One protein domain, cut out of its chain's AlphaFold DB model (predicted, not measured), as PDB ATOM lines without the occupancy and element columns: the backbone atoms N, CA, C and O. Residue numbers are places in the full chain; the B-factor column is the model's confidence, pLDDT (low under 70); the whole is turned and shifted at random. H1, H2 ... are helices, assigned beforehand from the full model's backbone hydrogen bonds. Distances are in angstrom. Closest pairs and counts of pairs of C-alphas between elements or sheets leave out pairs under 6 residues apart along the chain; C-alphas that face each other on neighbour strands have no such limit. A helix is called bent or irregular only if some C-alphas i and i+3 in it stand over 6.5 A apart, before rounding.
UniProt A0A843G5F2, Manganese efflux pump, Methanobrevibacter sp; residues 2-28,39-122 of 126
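This is residues 2 to 28 and 39 to 122 of the 126 residues of the protein "Manganese efflux pump" of Methanobrevibacter sp (UniProt A0A843G5F2). One long helix, H3, folds back sharply into an open V of two arms, H3a and H3b; H1 packs side by side on H3b, while H2 runs back more loosely near H3a. The 111 printed residues hold three named helices, H1, H2 and H3 in that order, and no named strand, and the class is all helix. The whole is loose, with a radius of gyration of the C-alphas of 16.8 A and spans of 47 by 34 by 25 A.

Start at H1, residues 2 to 27, which touches H3b, residues 99 to 120, at a shallow tilt of 14 degrees, opposite ways; look at Gly 19 and Gly 106, whose C-alphas are the closest, 3.8 A apart. Go on to H2, residues 40 to 63: it is close to but not clearly touching H3a, residues 69 to 96, at a shallow tilt of 27 degrees, opposite ways, and their closest C-alphas, of Gly 58 and Ile 72, are 7.9 A apart. H1 and H2 are apart, as are H1 and H3a, and H2 and H3b. H3a and H3b stand at a steep tilt of 36 degrees, only just past shallow. Every O i to N i+4 pair is within hydrogen-bond range in H2 and H3b, against 20 of 22 in H1 and 22 of 24 in H3a.

Find C-alpha 2 at (-32.694, 7.523, -45.625); from there H1 runs 38.0 A to C-alpha 27. H2 runs 34.7 A from C-alpha 40 at (-14.668, -2.376, -11.999). H3, residues 69 to 120, was assigned as one helix by its hydrogen bonds but is bent: C-alphas 96 and 99 are 8.5 A apart. H3a, 40.9 A long, has a kink of 38 degrees near residue 90 and is irregular, with C-alphas 92 and 95 6.8 A apart. H3b, 31.8 A long, ends at C-alpha 120 at (-40.001, 9.212, -36.788).

The two farthest C-alphas, of Ser 28 and Lys 65, are 47.8 A apart. Residues 29 to 38 are not printed, and C-alphas 28 and 39 are 19.4 A apart across this cut. The link from H2 to H3 is tight. The mean pLDDT of the printed part is 86.1; look for values under 70 at residues 2, 28 and 94 to 98.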
ATOM      1  N   LEU A   2     -33.014   8.853 -46.181       62.34
ATOM      2  CA  LEU A   2     -32.694   7.523 -45.625       62.34
ATOM      3  C   LEU A   2     -32.420   7.551 -44.104       62.34
ATOM      4  O   LEU A   2     -32.996   6.764 -43.363       62.34
ATOM      5  N   ILE A   3     -31.604   8.507 -43.634       70.06
ATOM      6  CA  ILE A   3     -31.242   8.653 -42.208       70.06
ATOM      7  C   ILE A   3     -32.467   8.937 -41.330       70.06
ATOM      8  O   ILE A   3     -32.601   8.353 -40.265       70.06
ATOM      9  N   THR A   4     -33.373   9.807 -41.776       75.69
ATOM     10  CA  THR A   4     -34.556  10.217 -41.002       75.69
ATOM     11  C   THR A   4     -35.568   9.088 -40.834       75.69
ATOM     12  O   THR A   4     -36.304   9.078 -39.860       75.69
ATOM     13  N   THR A   5     -35.578   8.115 -41.749       79.88
ATOM     14  CA  THR A   5     -36.428   6.921 -41.647       79.88
ATOM     15  C   THR A   5     -35.738   5.794 -40.877       79.88
ATOM     16  O   THR A   5     -36.394   5.100 -40.111       79.88
ATOM     17  N   PHE A   6     -34.421   5.610 -41.037       85.75
ATOM     18  CA  PHE A   6     -33.690   4.518 -40.379       85.75
ATOM     19  C   PHE A   6     -33.292   4.815 -38.930       85.75
ATOM     20  O   PHE A   6     -33.323   3.910 -38.101       85.75
ATOM     21  N   ALA A   7     -32.920   6.055 -38.600       86.69
ATOM     22  CA  ALA A   7     -32.447   6.399 -37.258       86.69
ATOM     23  C   ALA A   7     -33.485   6.111 -36.151       86.69
ATOM     24  O   ALA A   7     -33.103   5.493 -35.155       86.69
ATOM     25  N   PRO A   8     -34.787   6.434 -36.320       87.88
ATOM     26  CA  PRO A   8     -35.806   6.104 -35.323       87.88
ATOM     27  C   PRO A   8     -35.979   4.596 -35.113       87.88
ATOM     28  O   PRO A   8     -36.160   4.143 -33.986       87.88
ATOM     29  N   TRP A   9     -35.864   3.805 -36.185       89.69
ATOM     30  CA  TRP A   9     -35.936   2.343 -36.117       89.69
ATOM     31  C   TRP A   9     -34.758   1.741 -35.352       89.69
ATOM     32  O   TRP A   9     -34.953   0.861 -34.516       89.69
ATOM     33  N   VAL A  10     -33.540   2.231 -35.602       91.62
ATOM     34  CA  VAL A  10     -32.342   1.773 -34.885       91.62
ATOM     35  C   VAL A  10     -32.429   2.129 -33.399       91.62
ATOM     36  O   VAL A  10     -32.191   1.266 -32.557       91.62
ATOM     37  N   ALA A  11     -32.823   3.364 -33.069       90.81
ATOM     38  CA  ALA A  11     -33.004   3.798 -31.683       90.81
ATOM     39  C   ALA A  11     -34.073   2.965 -30.955       90.81
ATOM     40  O   ALA A  11     -33.843   2.520 -29.831       90.81
ATOM     41  N   PHE A  12     -35.206   2.693 -31.612       92.94
ATOM     42  CA  PHE A  12     -36.271   1.854 -31.063       92.94
ATOM     43  C   PHE A  12     -35.792   0.438 -30.749       92.94
ATOM     44  O   PHE A  12     -36.000  -0.035 -29.635       92.94
ATOM     45  N   ILE A  13     -35.130  -0.229 -31.700       93.81
ATOM     46  CA  ILE A  13     -34.639  -1.598 -31.507       93.81
ATOM     47  C   ILE A  13     -33.627  -1.645 -30.358       93.81
ATOM     48  O   ILE A  13     -33.718  -2.528 -29.508       93.81
ATOM     49  N   LEU A  14     -32.700  -0.685 -30.290       92.94
ATOM     50  CA  LEU A  14     -31.703  -0.620 -29.221       92.94
ATOM     51  C   LEU A  14     -32.363  -0.463 -27.840       92.94
ATOM     52  O   LEU A  14     -32.073  -1.233 -26.926       92.94
ATOM     53  N   LEU A  15     -33.282   0.500 -27.698       92.81
ATOM     54  CA  LEU A  15     -33.989   0.762 -26.441       92.81
ATOM     55  C   LEU A  15     -34.905  -0.394 -26.038       92.81
ATOM     56  O   LEU A  15     -34.997  -0.721 -24.856       92.81
ATOM     57  N   LEU A  16     -35.541  -1.049 -27.011       94.50
ATOM     58  CA  LEU A  16     -36.376  -2.219 -26.774       94.50
ATOM     59  C   LEU A  16     -35.546  -3.406 -26.283       94.50
ATOM     60  O   LEU A  16     -35.968  -4.081 -25.347       94.50
ATOM     61  N   LEU A  17     -34.367  -3.645 -26.865       93.69
ATOM     62  CA  LEU A  17     -33.464  -4.711 -26.426       93.69
ATOM     63  C   LEU A  17     -32.935  -4.463 -25.010       93.69
ATOM     64  O   LEU A  17     -33.020  -5.359 -24.174       93.69
ATOM     65  N   ILE A  18     -32.441  -3.255 -24.722       91.81
ATOM     66  CA  ILE A  18     -31.915  -2.906 -23.392       91.81
ATOM     67  C   ILE A  18     -33.036  -2.956 -22.346       91.81
ATOM     68  O   ILE A  18     -32.883  -3.608 -21.315       91.81
ATOM     69  N   GLY A  19     -34.186  -2.337 -22.630       90.75
ATOM     70  CA  GLY A  19     -35.329  -2.323 -21.717       90.75
ATOM     71  C   GLY A  19     -35.897  -3.718 -21.456       90.75
ATOM     72  O   GLY A  19     -36.213  -4.047 -20.316       90.75
ATOM     73  N   SER A  20     -35.956  -4.576 -22.480       91.31
ATOM     74  CA  SER A  20     -36.369  -5.975 -22.307       91.31
ATOM     75  C   SER A  20     -35.354  -6.779 -21.495       91.31
ATOM     76  O   SER A  20     -35.767  -7.623 -20.704       91.31
ATOM     77  N   ASN A  21     -34.046  -6.526 -21.658       89.38
ATOM     78  CA  ASN A  21     -33.026  -7.205 -20.859       89.38
ATOM     79  C   ASN A  21     -33.141  -6.834 -19.376       89.38
ATOM     80  O   ASN A  21     -33.150  -7.744 -18.562       89.38
ATOM     81  N   MET A  22     -33.339  -5.552 -19.041       86.75
ATOM     82  CA  MET A  22     -33.558  -5.104 -17.652       86.75
ATOM     83  C   MET A  22     -34.810  -5.729 -17.026       86.75
ATOM     84  O   MET A  22     -34.798  -6.181 -15.888       86.75
ATOM     85  N   ILE A  23     -35.908  -5.811 -17.785       88.81
ATOM     86  CA  ILE A  23     -37.123  -6.477 -17.300       88.81
ATOM     87  C   ILE A  23     -36.853  -7.971 -17.059       88.81
ATOM     88  O   ILE A  23     -37.316  -8.519 -16.063       88.81
ATOM     89  N   ARG A  24     -36.108  -8.635 -17.953       86.94
ATOM     90  CA  ARG A  24     -35.763 -10.055 -17.815       86.94
ATOM     91  C   ARG A  24     -34.853 -10.314 -16.613       86.94
ATOM     92  O   ARG A  24     -35.088 -11.299 -15.921       86.94
ATOM     93  N   GLU A  25     -33.865  -9.452 -16.386       81.25
ATOM     94  CA  GLU A  25     -32.957  -9.483 -15.230       81.25
ATOM     95  C   GLU A  25     -33.772  -9.478 -13.928       81.25
ATOM     96  O   GLU A  25     -33.672 -10.408 -13.134       81.25
ATOM     97  N   SER A  26     -34.725  -8.549 -13.802       80.62
ATOM     98  CA  SER A  26     -35.565  -8.426 -12.605       80.62
ATOM     99  C   SER A  26     -36.511  -9.611 -12.343       80.62
ATOM    100  O   SER A  26     -36.908  -9.833 -11.198       80.62
ATOM    101  N   PHE A  27     -36.912 -10.371 -13.370       77.94
ATOM    102  CA  PHE A  27     -37.716 -11.590 -13.186       77.94
ATOM    103  C   PHE A  27     -36.867 -12.841 -12.933       77.94
ATOM    104  O   PHE A  27     -37.400 -13.845 -12.464       77.94
ATOM    105  N   SER A  28     -35.570 -12.793 -13.240       66.44
ATOM    106  CA  SER A  28     -34.623 -13.896 -13.080       66.44
ATOM    107  C   SER A  28     -33.943 -13.874 -11.707       66.44
ATOM    108  O   SER A  28     -32.755 -14.173 -11.619       66.44
ATOM    109  N   SER A  39     -18.876  -4.645 -11.304       80.69
ATOM    110  CA  SER A  39     -17.457  -4.941 -11.428       80.69
ATOM    111  C   SER A  39     -16.737  -3.670 -11.866       80.69
ATOM    112  O   SER A  39     -17.290  -2.844 -12.595       80.69
ATOM    113  N   PHE A  40     -15.467  -3.501 -11.494       84.31
ATOM    114  CA  PHE A  40     -14.668  -2.376 -11.999       84.31
ATOM    115  C   PHE A  40     -14.715  -2.298 -13.537       84.31
ATOM    116  O   PHE A  40     -14.740  -1.212 -14.115       84.31
ATOM    117  N   LYS A  41     -14.805  -3.456 -14.206       85.06
ATOM    118  CA  LYS A  41     -14.987  -3.567 -15.659       85.06
ATOM    119  C   LYS A  41     -16.335  -3.017 -16.151       85.06
ATOM    120  O   LYS A  41     -16.379  -2.371 -17.191       85.06
ATOM    121  N   GLU A  42     -17.419  -3.252 -15.421       84.94
ATOM    122  CA  GLU A  42     -18.751  -2.729 -15.755       84.94
ATOM    123  C   GLU A  42     -18.831  -1.227 -15.502       84.94
ATOM    124  O   GLU A  42     -19.282  -0.487 -16.370       84.94
ATOM    125  N   LEU A  43     -18.308  -0.755 -14.365       87.25
ATOM    126  CA  LEU A  43     -18.258   0.673 -14.041       87.25
ATOM    127  C   LEU A  43     -17.428   1.459 -15.060       87.25
ATOM    128  O   LEU A  43     -17.826   2.543 -15.480       87.25
ATOM    129  N   THR A  44     -16.286   0.914 -15.484       90.75
ATOM    130  CA  THR A  44     -15.454   1.547 -16.519       90.75
ATOM    131  C   THR A  44     -16.136   1.547 -17.881       90.75
ATOM    132  O   THR A  44     -16.121   2.576 -18.556       90.75
ATOM    133  N   LEU A  45     -16.785   0.448 -18.275       91.75
ATOM    134  CA  LEU A  45     -17.560   0.394 -19.514       91.75
ATOM    135  C   LEU A  45     -18.722   1.399 -19.500       91.75
ATOM    136  O   LEU A  45     -18.892   2.139 -20.467       91.75
ATOM    137  N   LEU A  46     -19.472   1.475 -18.399       89.00
ATOM    138  CA  LEU A  46     -20.580   2.415 -18.215       89.00
ATOM    139  C   LEU A  46     -20.101   3.872 -18.248       89.00
ATOM    140  O   LEU A  46     -20.743   4.717 -18.874       89.00
ATOM    141  N   ALA A  47     -18.959   4.169 -17.618       90.25
ATOM    142  CA  ALA A  47     -18.356   5.499 -17.645       90.25
ATOM    143  C   ALA A  47     -17.948   5.908 -19.069       90.25
ATOM    144  O   ALA A  47     -18.215   7.035 -19.485       90.25
ATOM    145  N   ILE A  48     -17.356   4.988 -19.843       94.31
ATOM    146  CA  ILE A  48     -17.001   5.233 -21.249       94.31
ATOM    147  C   ILE A  48     -18.264   5.429 -22.096       94.31
ATOM    148  O   ILE A  48     -18.339   6.398 -22.850       94.31
ATOM    149  N   ALA A  49     -19.267   4.559 -21.950       91.12
ATOM    150  CA  ALA A  49     -20.526   4.650 -22.688       91.12
ATOM    151  C   ALA A  49     -21.236   5.992 -22.437       91.12
ATOM    152  O   ALA A  49     -21.585   6.696 -23.383       91.12
ATOM    153  N   THR A  50     -21.348   6.395 -21.169       89.88
ATOM    154  CA  THR A  50     -21.945   7.679 -20.765       89.88
ATOM    155  C   THR A  50     -21.119   8.879 -21.248       89.88
ATOM    156  O   THR A  50     -21.672   9.907 -21.635       89.88
ATOM    157  N   SER A  51     -19.786   8.772 -21.280       92.38
ATOM    158  CA  SER A  51     -18.924   9.850 -21.783       92.38
ATOM    159  C   SER A  51     -19.070  10.071 -23.291       92.38
ATOM    160  O   SER A  51     -18.968  11.213 -23.740       92.38
ATOM    161  N   ILE A  52     -19.276   9.007 -24.077       93.00
ATOM    162  CA  ILE A  52     -19.499   9.114 -25.528       93.00
ATOM    163  C   ILE A  52     -20.832   9.816 -25.812       93.00
ATOM    164  O   ILE A  52     -20.896  10.652 -26.713       93.00
ATOM    165  N   ASP A  53     -21.865   9.535 -25.015       90.00
ATOM    166  CA  ASP A  53     -23.172  10.193 -25.116       90.00
ATOM    167  C   ASP A  53     -23.067  11.713 -24.876       90.00
ATOM    168  O   ASP A  53     -23.438  12.521 -25.733       90.00
ATOM    169  N   ALA A  54     -22.414  12.122 -23.781       88.25
ATOM    170  CA  ALA A  54     -22.166  13.537 -23.492       88.25
ATOM    171  C   ALA A  54     -21.300  14.226 -24.571       88.25
ATOM    172  O   ALA A  54     -21.513  15.396 -24.903       88.25
ATOM    173  N   PHE A  55     -20.337  13.504 -25.154       89.75
ATOM    174  CA  PHE A  55     -19.491  14.012 -26.234       89.75
ATOM    175  C   PHE A  55     -20.273  14.259 -27.532       89.75
ATOM    176  O   PHE A  55     -20.066  15.287 -28.184       89.75
ATOM    177  N   ALA A  56     -21.204  13.371 -27.894       90.19
ATOM    178  CA  ALA A  56     -22.056  13.538 -29.072       90.19
ATOM    179  C   ALA A  56     -22.924  14.807 -28.981       90.19
ATOM    180  O   ALA A  56     -23.028  15.566 -29.953       90.19
ATOM    181  N   VAL A  57     -23.477  15.097 -27.797       88.06
ATOM    182  CA  VAL A  57     -24.200  16.353 -27.528       88.06
ATOM    183  C   VAL A  57     -23.268  17.563 -27.680       88.06
ATOM    184  O   VAL A  57     -23.634  18.549 -28.323       88.06
ATOM    185  N   GLY A  58     -22.035  17.476 -27.172       88.00
ATOM    186  CA  GLY A  58     -21.021  18.527 -27.318       88.00
ATOM    187  C   GLY A  58     -20.678  18.857 -28.776       88.00
ATOM    188  O   GLY A  58     -20.679  20.030 -29.158       88.00
ATOM    189  N   ILE A  59     -20.448  17.843 -29.621       89.12
ATOM    190  CA  ILE A  59     -20.224  18.041 -31.066       89.12
ATOM    191  C   ILE A  59     -21.450  18.684 -31.717       89.12
ATOM    192  O   ILE A  59     -21.305  19.598 -32.529       89.12
ATOM    193  N   THR A  60     -22.653  18.237 -31.355       89.06
ATOM    194  CA  THR A  60     -23.904  18.760 -31.922       89.06
ATOM    195  C   THR A  60     -24.016  20.270 -31.702       89.06
ATOM    196  O   THR A  60     -24.251  21.012 -32.656       89.06
ATOM    197  N   TYR A  61     -23.743  20.760 -30.487       88.62
ATOM    198  CA  TYR A  61     -23.728  22.203 -30.214       88.62
ATOM    199  C   TYR A  61     -22.612  22.954 -30.952       88.62
ATOM    200  O   TYR A  61     -22.836  24.081 -31.398       88.62
ATOM    201  N   ALA A  62     -21.437  22.341 -31.130       85.12
ATOM    202  CA  ALA A  62     -20.333  22.952 -31.871       85.12
ATOM    203  C   ALA A  62     -20.677  23.142 -33.358       85.12
ATOM    204  O   ALA A  62     -20.338  24.165 -33.954       85.12
ATOM    205  N   VAL A  63     -21.403  22.185 -33.944       87.44
ATOM    206  CA  VAL A  63     -21.902  22.262 -35.325       87.44
ATOM    207  C   VAL A  63     -23.009  23.313 -35.465       87.44
ATOM    208  O   VAL A  63     -23.047  24.021 -36.471       87.44
ATOM    209  N   LEU A  64     -23.868  23.465 -34.451       86.06
ATOM    210  CA  LEU A  64     -24.961  24.445 -34.440       86.06
ATOM    211  C   LEU A  64     -24.498  25.906 -34.261       86.06
ATOM    212  O   LEU A  64     -25.312  26.814 -34.414       86.06
ATOM    213  N   LYS A  65     -23.206  26.156 -33.980       78.06
ATOM    214  CA  LYS A  65     -22.600  27.496 -33.791       78.06
ATOM    215  C   LYS A  65     -23.317  28.398 -32.770       78.06
ATOM    216  O   LYS A  65     -23.194  29.618 -32.819       78.06
ATOM    217  N   THR A  66     -24.057  27.802 -31.847       77.12
ATOM    218  CA  THR A  66     -24.678  28.471 -30.699       77.12
ATOM    219  C   THR A  66     -23.683  28.650 -29.559       77.12
ATOM    220  O   THR A  66     -22.731  27.879 -29.435       77.12
ATOM    221  N   ASP A  67     -23.929  29.635 -28.692       83.31
ATOM    222  CA  ASP A  67     -23.122  29.864 -27.495       83.31
ATOM    223  C   ASP A  67     -23.084  28.613 -26.606       83.31
ATOM    224  O   ASP A  67     -24.064  28.233 -25.968       83.31
ATOM    225  N   ILE A  68     -21.921  27.966 -26.574       84.56
ATOM    226  CA  ILE A  68     -21.704  26.663 -25.932       84.56
ATOM    227  C   ILE A  68     -21.596  26.758 -24.401       84.56
ATOM    228  O   ILE A  68     -21.822  25.776 -23.693       84.56
ATOM    229  N   LEU A  69     -21.269  27.943 -23.877       86.19
ATOM    230  CA  LEU A  69     -21.021  28.150 -22.448       86.19
ATOM    231  C   LEU A  69     -22.250  27.836 -21.588       86.19
ATOM    232  O   LEU A  69     -22.127  27.147 -20.577       86.19
ATOM    233  N   ILE A  70     -23.431  28.307 -21.993       88.75
ATOM    234  CA  ILE A  70     -24.663  28.132 -21.212       88.75
ATOM    235  C   ILE A  70     -25.115  26.656 -21.203       88.75
ATOM    236  O   ILE A  70     -25.329  26.126 -20.109       88.75
ATOM    237  N   PRO A  71     -25.206  25.947 -22.351       88.56
ATOM    238  CA  PRO A  71     -25.566  24.529 -22.375       88.56
ATOM    239  C   PRO A  71     -24.620  23.639 -21.566       88.56
ATOM    240  O   PRO A  71     -25.093  22.787 -20.820       88.56
ATOM    241  N   ILE A  72     -23.299  23.847 -21.657       88.75
ATOM    242  CA  ILE A  72     -22.326  23.014 -20.929       88.75
ATOM    243  C   ILE A  72     -22.491  23.163 -19.416       88.75
ATOM    244  O   ILE A  72     -22.505  22.160 -18.702       88.75
ATOM    245  N   ILE A  73     -22.640  24.396 -18.919       90.62
ATOM    246  CA  ILE A  73     -22.835  24.637 -17.484       90.62
ATOM    247  C   ILE A  73     -24.144  23.996 -17.015       90.62
ATOM    248  O   ILE A  73     -24.155  23.328 -15.985       90.62
ATOM    249  N   MET A  74     -25.228  24.140 -17.783       91.44
ATOM    250  CA  MET A  74     -26.523  23.535 -17.454       91.44
ATOM    251  C   MET A  74     -26.446  22.007 -17.405       91.44
ATOM    252  O   MET A  74     -26.834  21.417 -16.402       91.44
ATOM    253  N   ILE A  75     -25.889  21.366 -18.438       90.19
ATOM    254  CA  ILE A  75     -25.746  19.903 -18.491       90.19
ATOM    255  C   ILE A  75     -24.884  19.411 -17.324       90.19
ATOM    256  O   ILE A  75     -25.272  18.466 -16.641       90.19
ATOM    257  N   GLY A  76     -23.755  20.072 -17.050       90.12
ATOM    258  CA  GLY A  76     -22.870  19.710 -15.943       90.12
ATOM    259  C   GLY A  76     -23.551  19.821 -14.578       90.12
ATOM    260  O   GLY A  76     -23.487  18.886 -13.781       90.12
ATOM    261  N   VAL A  77     -24.250  20.931 -14.314       94.94
ATOM    262  CA  VAL A  77     -24.973  21.147 -13.050       94.94
ATOM    263  C   VAL A  77     -26.113  20.144 -12.892       94.94
ATOM    264  O   VAL A  77     -26.236  19.522 -11.838       94.94
ATOM    265  N   THR A  78     -26.926  19.939 -13.931       94.25
ATOM    266  CA  THR A  78     -28.022  18.968 -13.892       94.25
ATOM    267  C   THR A  78     -27.487  17.552 -13.686       94.25
ATOM    268  O   THR A  78     -27.937  16.878 -12.763       94.25
ATOM    269  N   ALA A  79     -26.481  17.114 -14.447       91.56
ATOM    270  CA  ALA A  79     -25.882  15.788 -14.291       91.56
ATOM    271  C   ALA A  79     -25.300  15.577 -12.885       91.56
ATOM    272  O   ALA A  79     -25.500  14.521 -12.283       91.56
ATOM    273  N   PHE A  80     -24.637  16.591 -12.324       93.12
ATOM    274  CA  PHE A  80     -24.087  16.535 -10.971       93.12
ATOM    275  C   PHE A  80     -25.183  16.381  -9.909       93.12
ATOM    276  O   PHE A  80     -25.103  15.496  -9.056       93.12
ATOM    277  N   ILE A  81     -26.243  17.193  -9.993       95.94
ATOM    278  CA  ILE A  81     -27.385  17.127  -9.073       95.94
ATOM    279  C   ILE A  81     -28.076  15.761  -9.174       95.94
ATOM    280  O   ILE A  81     -28.288  15.107  -8.153       95.94
ATOM    281  N   PHE A  82     -28.378  15.298 -10.390       93.19
ATOM    282  CA  PHE A  82     -29.012  13.997 -10.612       93.19
ATOM    283  C   PHE A  82     -28.144  12.838 -10.115       93.19
ATOM    284  O   PHE A  82     -28.680  11.906  -9.526       93.19
ATOM    285  N   THR A  83     -26.820  12.910 -10.270       91.25
ATOM    286  CA  THR A  83     -25.902  11.884  -9.756       91.25
ATOM    287  C   THR A  83     -25.921  11.832  -8.229       91.25
ATOM    288  O   THR A  83     -26.040  10.752  -7.657       91.25
ATOM    289  N   ILE A  84     -25.865  12.982  -7.542       93.25
ATOM    290  CA  ILE A  84     -25.932  13.028  -6.069       93.25
ATOM    291  C   ILE A  84     -27.265  12.469  -5.567       93.25
ATOM    292  O   ILE A  84     -27.287  11.641  -4.652       93.25
ATOM    293  N   ILE A  85     -28.374  12.905  -6.170       92.56
ATOM    294  CA  ILE A  85     -29.717  12.428  -5.825       92.56
ATOM    295  C   ILE A  85     -29.806  10.921  -6.082       92.56
ATOM    296  O   ILE A  85     -30.213  10.179  -5.193       92.56
ATOM    297  N   GLY A  86     -29.366  10.457  -7.251       88.38
ATOM    298  CA  GLY A  86     -29.370   9.050  -7.642       88.38
ATOM    299  C   GLY A  86     -28.558   8.167  -6.698       88.38
ATOM    300  O   GLY A  86     -29.048   7.123  -6.283       88.38
ATOM    301  N   LEU A  87     -27.371   8.606  -6.267       87.06
ATOM    302  CA  LEU A  87     -26.555   7.880  -5.287       87.06
ATOM    303  C   LEU A  87     -27.243   7.782  -3.919       87.06
ATOM    304  O   LEU A  87     -27.222   6.726  -3.283       87.06
ATOM    305  N   TYR A  88     -27.871   8.867  -3.455       87.88
ATOM    306  CA  TYR A  88     -28.554   8.882  -2.161       87.88
ATOM    307  C   TYR A  88     -29.839   8.041  -2.177       87.88
ATOM    308  O   TYR A  88     -30.084   7.258  -1.254       87.88
ATOM    309  N   LEU A  89     -30.641   8.164  -3.241       84.88
ATOM    310  CA  LEU A  89     -31.843   7.357  -3.454       84.88
ATOM    311  C   LEU A  89     -31.481   5.886  -3.651       84.88
ATOM    312  O   LEU A  89     -32.084   5.038  -3.001       84.88
ATOM    313  N   GLY A  90     -30.463   5.584  -4.457       79.81
ATOM    314  CA  GLY A  90     -29.977   4.227  -4.693       79.81
ATOM    315  C   GLY A  90     -29.553   3.538  -3.397       79.81
ATOM    316  O   GLY A  90     -30.004   2.433  -3.114       79.81
ATOM    317  N   LYS A  91     -28.799   4.229  -2.531       77.75
ATOM    318  CA  LYS A  91     -28.401   3.684  -1.222       77.75
ATOM    319  C   LYS A  91     -29.588   3.427  -0.284       77.75
ATOM    320  O   LYS A  91     -29.557   2.476   0.489       77.75
ATOM    321  N   LYS A  92     -30.609   4.291  -0.300       77.94
ATOM    322  CA  LYS A  92     -31.752   4.206   0.627       77.94
ATOM    323  C   LYS A  92     -32.837   3.235   0.153       77.94
ATOM    324  O   LYS A  92     -33.491   2.609   0.978       77.94
ATOM    325  N   ILE A  93     -33.050   3.155  -1.157       73.56
ATOM    326  CA  ILE A  93     -34.190   2.476  -1.781       73.56
ATOM    327  C   ILE A  93     -33.773   1.136  -2.411       73.56
ATOM    328  O   ILE A  93     -34.591   0.217  -2.476       73.56
ATOM    329  N   GLY A  94     -32.495   0.982  -2.785       64.81
ATOM    330  CA  GLY A  94     -31.961  -0.244  -3.387       64.81
ATOM    331  C   GLY A  94     -32.138  -1.490  -2.517       64.81
ATOM    332  O   GLY A  94     -32.373  -2.564  -3.044       64.81
ATOM    333  N   ASN A  95     -32.155  -1.342  -1.189       60.75
ATOM    334  CA  ASN A  95     -32.272  -2.474  -0.263       60.75
ATOM    335  C   ASN A  95     -33.697  -3.052  -0.110       60.75
ATOM    336  O   ASN A  95     -33.863  -4.041   0.594       60.75
ATOM    337  N   TYR A  96     -34.735  -2.417  -0.672       58.09
ATOM    338  CA  TYR A  96     -36.134  -2.877  -0.534       58.09
ATOM    339  C   TYR A  96     -36.918  -2.878  -1.854       58.09
ATOM    340  O   TYR A  96     -37.921  -3.574  -1.977       58.09
ATOM    341  N   PHE A  97     -36.499  -2.088  -2.847       66.06
ATOM    342  CA  PHE A  97     -37.238  -1.913  -4.099       66.06
ATOM    343  C   PHE A  97     -36.406  -2.183  -5.364       66.06
ATOM    344  O   PHE A  97     -36.898  -1.847  -6.438       66.06
ATOM    345  N   GLY A  98     -35.199  -2.761  -5.259       67.69
ATOM    346  CA  GLY A  98     -34.273  -2.981  -6.388       67.69
ATOM    347  C   GLY A  98     -34.974  -3.462  -7.663       67.69
ATOM    348  O   GLY A  98     -35.056  -2.713  -8.637       67.69
ATOM    349  N   ASP A  99     -35.638  -4.612  -7.576       71.12
ATOM    350  CA  ASP A  99     -36.365  -5.251  -8.682       71.12
ATOM    351  C   ASP A  99     -37.443  -4.338  -9.293       71.12
ATOM    352  O   ASP A  99     -37.596  -4.215 -10.508       71.12
ATOM    353  N   LYS A 100     -38.193  -3.606  -8.456       79.75
ATOM    354  CA  LYS A 100     -39.255  -2.715  -8.953       79.75
ATOM    355  C   LYS A 100     -38.690  -1.520  -9.715       79.75
ATOM    356  O   LYS A 100     -39.330  -1.062 -10.662       79.75
ATOM    357  N   PHE A 101     -37.534  -0.996  -9.303       81.44
ATOM    358  CA  PHE A 101     -36.877   0.106 -10.010       81.44
ATOM    359  C   PHE A 101     -36.275  -0.346 -11.335       81.44
ATOM    360  O   PHE A 101     -36.312   0.420 -12.299       81.44
ATOM    361  N   GLU A 102     -35.794  -1.583 -11.411       82.12
ATOM    362  CA  GLU A 102     -35.264  -2.140 -12.648       82.12
ATOM    363  C   GLU A 102     -36.364  -2.369 -13.695       82.12
ATOM    364  O   GLU A 102     -36.239  -1.901 -14.830       82.12
ATOM    365  N   ILE A 103     -37.507  -2.946 -13.295       87.62
ATOM    366  CA  ILE A 103     -38.689  -3.067 -14.169       87.62
ATOM    367  C   ILE A 103     -39.160  -1.685 -14.627       87.62
ATOM    368  O   ILE A 103     -39.443  -1.481 -15.808       87.62
ATOM    369  N   LEU A 104     -39.246  -0.721 -13.706       90.38
ATOM    370  CA  LEU A 104     -39.694   0.634 -14.022       90.38
ATOM    371  C   LEU A 104     -38.751   1.317 -15.023       90.38
ATOM    372  O   LEU A 104     -39.226   1.936 -15.976       90.38
ATOM    373  N   GLY A 105     -37.435   1.152 -14.863       89.25
ATOM    374  CA  GLY A 105     -36.433   1.618 -15.820       89.25
ATOM    375  C   GLY A 105     -36.601   0.979 -17.200       89.25
ATOM    376  O   GLY A 105     -36.670   1.692 -18.202       89.25
ATOM    377  N   GLY A 106     -36.761  -0.347 -17.258       91.00
ATOM    378  CA  GLY A 106     -36.974  -1.070 -18.512       91.00
ATOM    379  C   GLY A 106     -38.254  -0.651 -19.243       91.00
ATOM    380  O   GLY A 106     -38.230  -0.411 -20.452       91.00
ATOM    381  N   VAL A 107     -39.361  -0.463 -18.515       93.81
ATOM    382  CA  VAL A 107     -40.627   0.038 -19.081       93.81
ATOM    383  C   VAL A 107     -40.463   1.456 -19.633       93.81
ATOM    384  O   VAL A 107     -40.918   1.733 -20.743       93.81
ATOM    385  N   ILE A 108     -39.788   2.350 -18.902       94.75
ATOM    386  CA  ILE A 108     -39.527   3.723 -19.361       94.75
ATOM    387  C   ILE A 108     -38.696   3.721 -20.651       94.75
ATOM    388  O   ILE A 108     -39.026   4.468 -21.571       94.75
ATOM    389  N   LEU A 109     -37.671   2.867 -20.760       92.06
ATOM    390  CA  LEU A 109     -36.849   2.746 -21.972       92.06
ATOM    391  C   LEU A 109     -37.663   2.274 -23.181       92.06
ATOM    392  O   LEU A 109     -37.548   2.856 -24.261       92.06
ATOM    393  N   ILE A 110     -38.529   1.270 -23.005       94.06
ATOM    394  CA  ILE A 110     -39.411   0.783 -24.077       94.06
ATOM    395  C   ILE A 110     -40.374   1.890 -24.524       94.06
ATOM    396  O   ILE A 110     -40.560   2.100 -25.725       94.06
ATOM    397  N   LEU A 111     -40.957   2.635 -23.578       93.69
ATOM    398  CA  LEU A 111     -41.845   3.760 -23.882       93.69
ATOM    399  C   LEU A 111     -41.114   4.893 -24.616       93.69
ATOM    400  O   LEU A 111     -41.666   5.447 -25.567       93.69
ATOM    401  N   LEU A 112     -39.879   5.216 -24.218       92.38
ATOM    402  CA  LEU A 112     -39.015   6.183 -24.904       92.38
ATOM    403  C   LEU A 112     -38.702   5.742 -26.336       92.38
ATOM    404  O   LEU A 112     -38.837   6.536 -27.264       92.38
ATOM    405  N   GLY A 113     -38.360   4.468 -26.533       90.62
ATOM    406  CA  GLY A 113     -38.134   3.914 -27.864       90.62
ATOM    407  C   GLY A 113     -39.380   4.015 -28.738       90.62
ATOM    408  O   GLY A 113     -39.295   4.434 -29.893       90.62
ATOM    409  N   LEU A 114     -40.546   3.659 -28.193       90.81
ATOM    410  CA  LEU A 114     -41.811   3.738 -28.918       90.81
ATOM    411  C   LEU A 114     -42.155   5.187 -29.287       90.81
ATOM    412  O   LEU A 114     -42.582   5.449 -30.409       90.81
ATOM    413  N   ARG A 115     -41.916   6.136 -28.372       89.81
ATOM    414  CA  ARG A 115     -42.034   7.581 -28.620       89.81
ATOM    415  C   ARG A 115     -41.192   8.013 -29.822       89.81
ATOM    416  O   ARG A 115     -41.744   8.612 -30.739       89.81
ATOM    417  N   ILE A 116     -39.906   7.651 -29.848       88.19
ATOM    418  CA  ILE A 116     -38.980   7.997 -30.940       88.19
ATOM    419  C   ILE A 116     -39.444   7.393 -32.272       88.19
ATOM    420  O   ILE A 116     -39.410   8.062 -33.304       88.19
ATOM    421  N   LEU A 117     -39.911   6.141 -32.264       87.69
ATOM    422  CA  LEU A 117     -40.416   5.476 -33.467       87.69
ATOM    423  C   LEU A 117     -41.647   6.193 -34.042       87.69
ATOM    424  O   LEU A 117     -41.718   6.429 -35.247       87.69
ATOM    425  N   LEU A 118     -42.611   6.541 -33.183       86.88
ATOM    426  CA  LEU A 118     -43.853   7.210 -33.581       86.88
ATOM    427  C   LEU A 118     -43.612   8.628 -34.108       86.88
ATOM    428  O   LEU A 118     -44.261   9.038 -35.074       86.88
ATOM    429  N   GLU A 119     -42.670   9.352 -33.504       85.56
ATOM    430  CA  GLU A 119     -42.208  10.658 -33.981       85.56
ATOM    431  C   GLU A 119     -41.528  10.525 -35.353       85.56
ATOM    432  O   GLU A 119     -41.868  11.233 -36.299       85.56
ATOM    433  N   GLY A 120     -40.660   9.521 -35.518       81.19
ATOM    434  CA  GLY A 120     -40.001   9.212 -36.788       81.19
ATOM    435  C   GLY A 120     -40.942   8.793 -37.926       81.19
ATOM    436  O   GLY A 120     -40.638   9.028 -39.095       81.19
ATOM    437  N   LEU A 121     -42.090   8.189 -37.601       79.56
ATOM    438  CA  LEU A 121     -43.140   7.802 -38.555       79.56
ATOM    439  C   LEU A 121     -44.094   8.958 -38.910       79.56
ATOM    440  O   LEU A 121     -44.934   8.793 -39.794       79.56
ATOM    441  N   GLY A 122     -43.987  10.113 -38.242       71.44
ATOM    442  CA  GLY A 122     -44.857  11.272 -38.466       71.44
ATOM    443  C   GLY A 122     -46.283  11.109 -37.927       71.44
ATOM    444  O   GLY A 122     -47.173  11.859 -38.317       71.44
TER     445      GLY A 122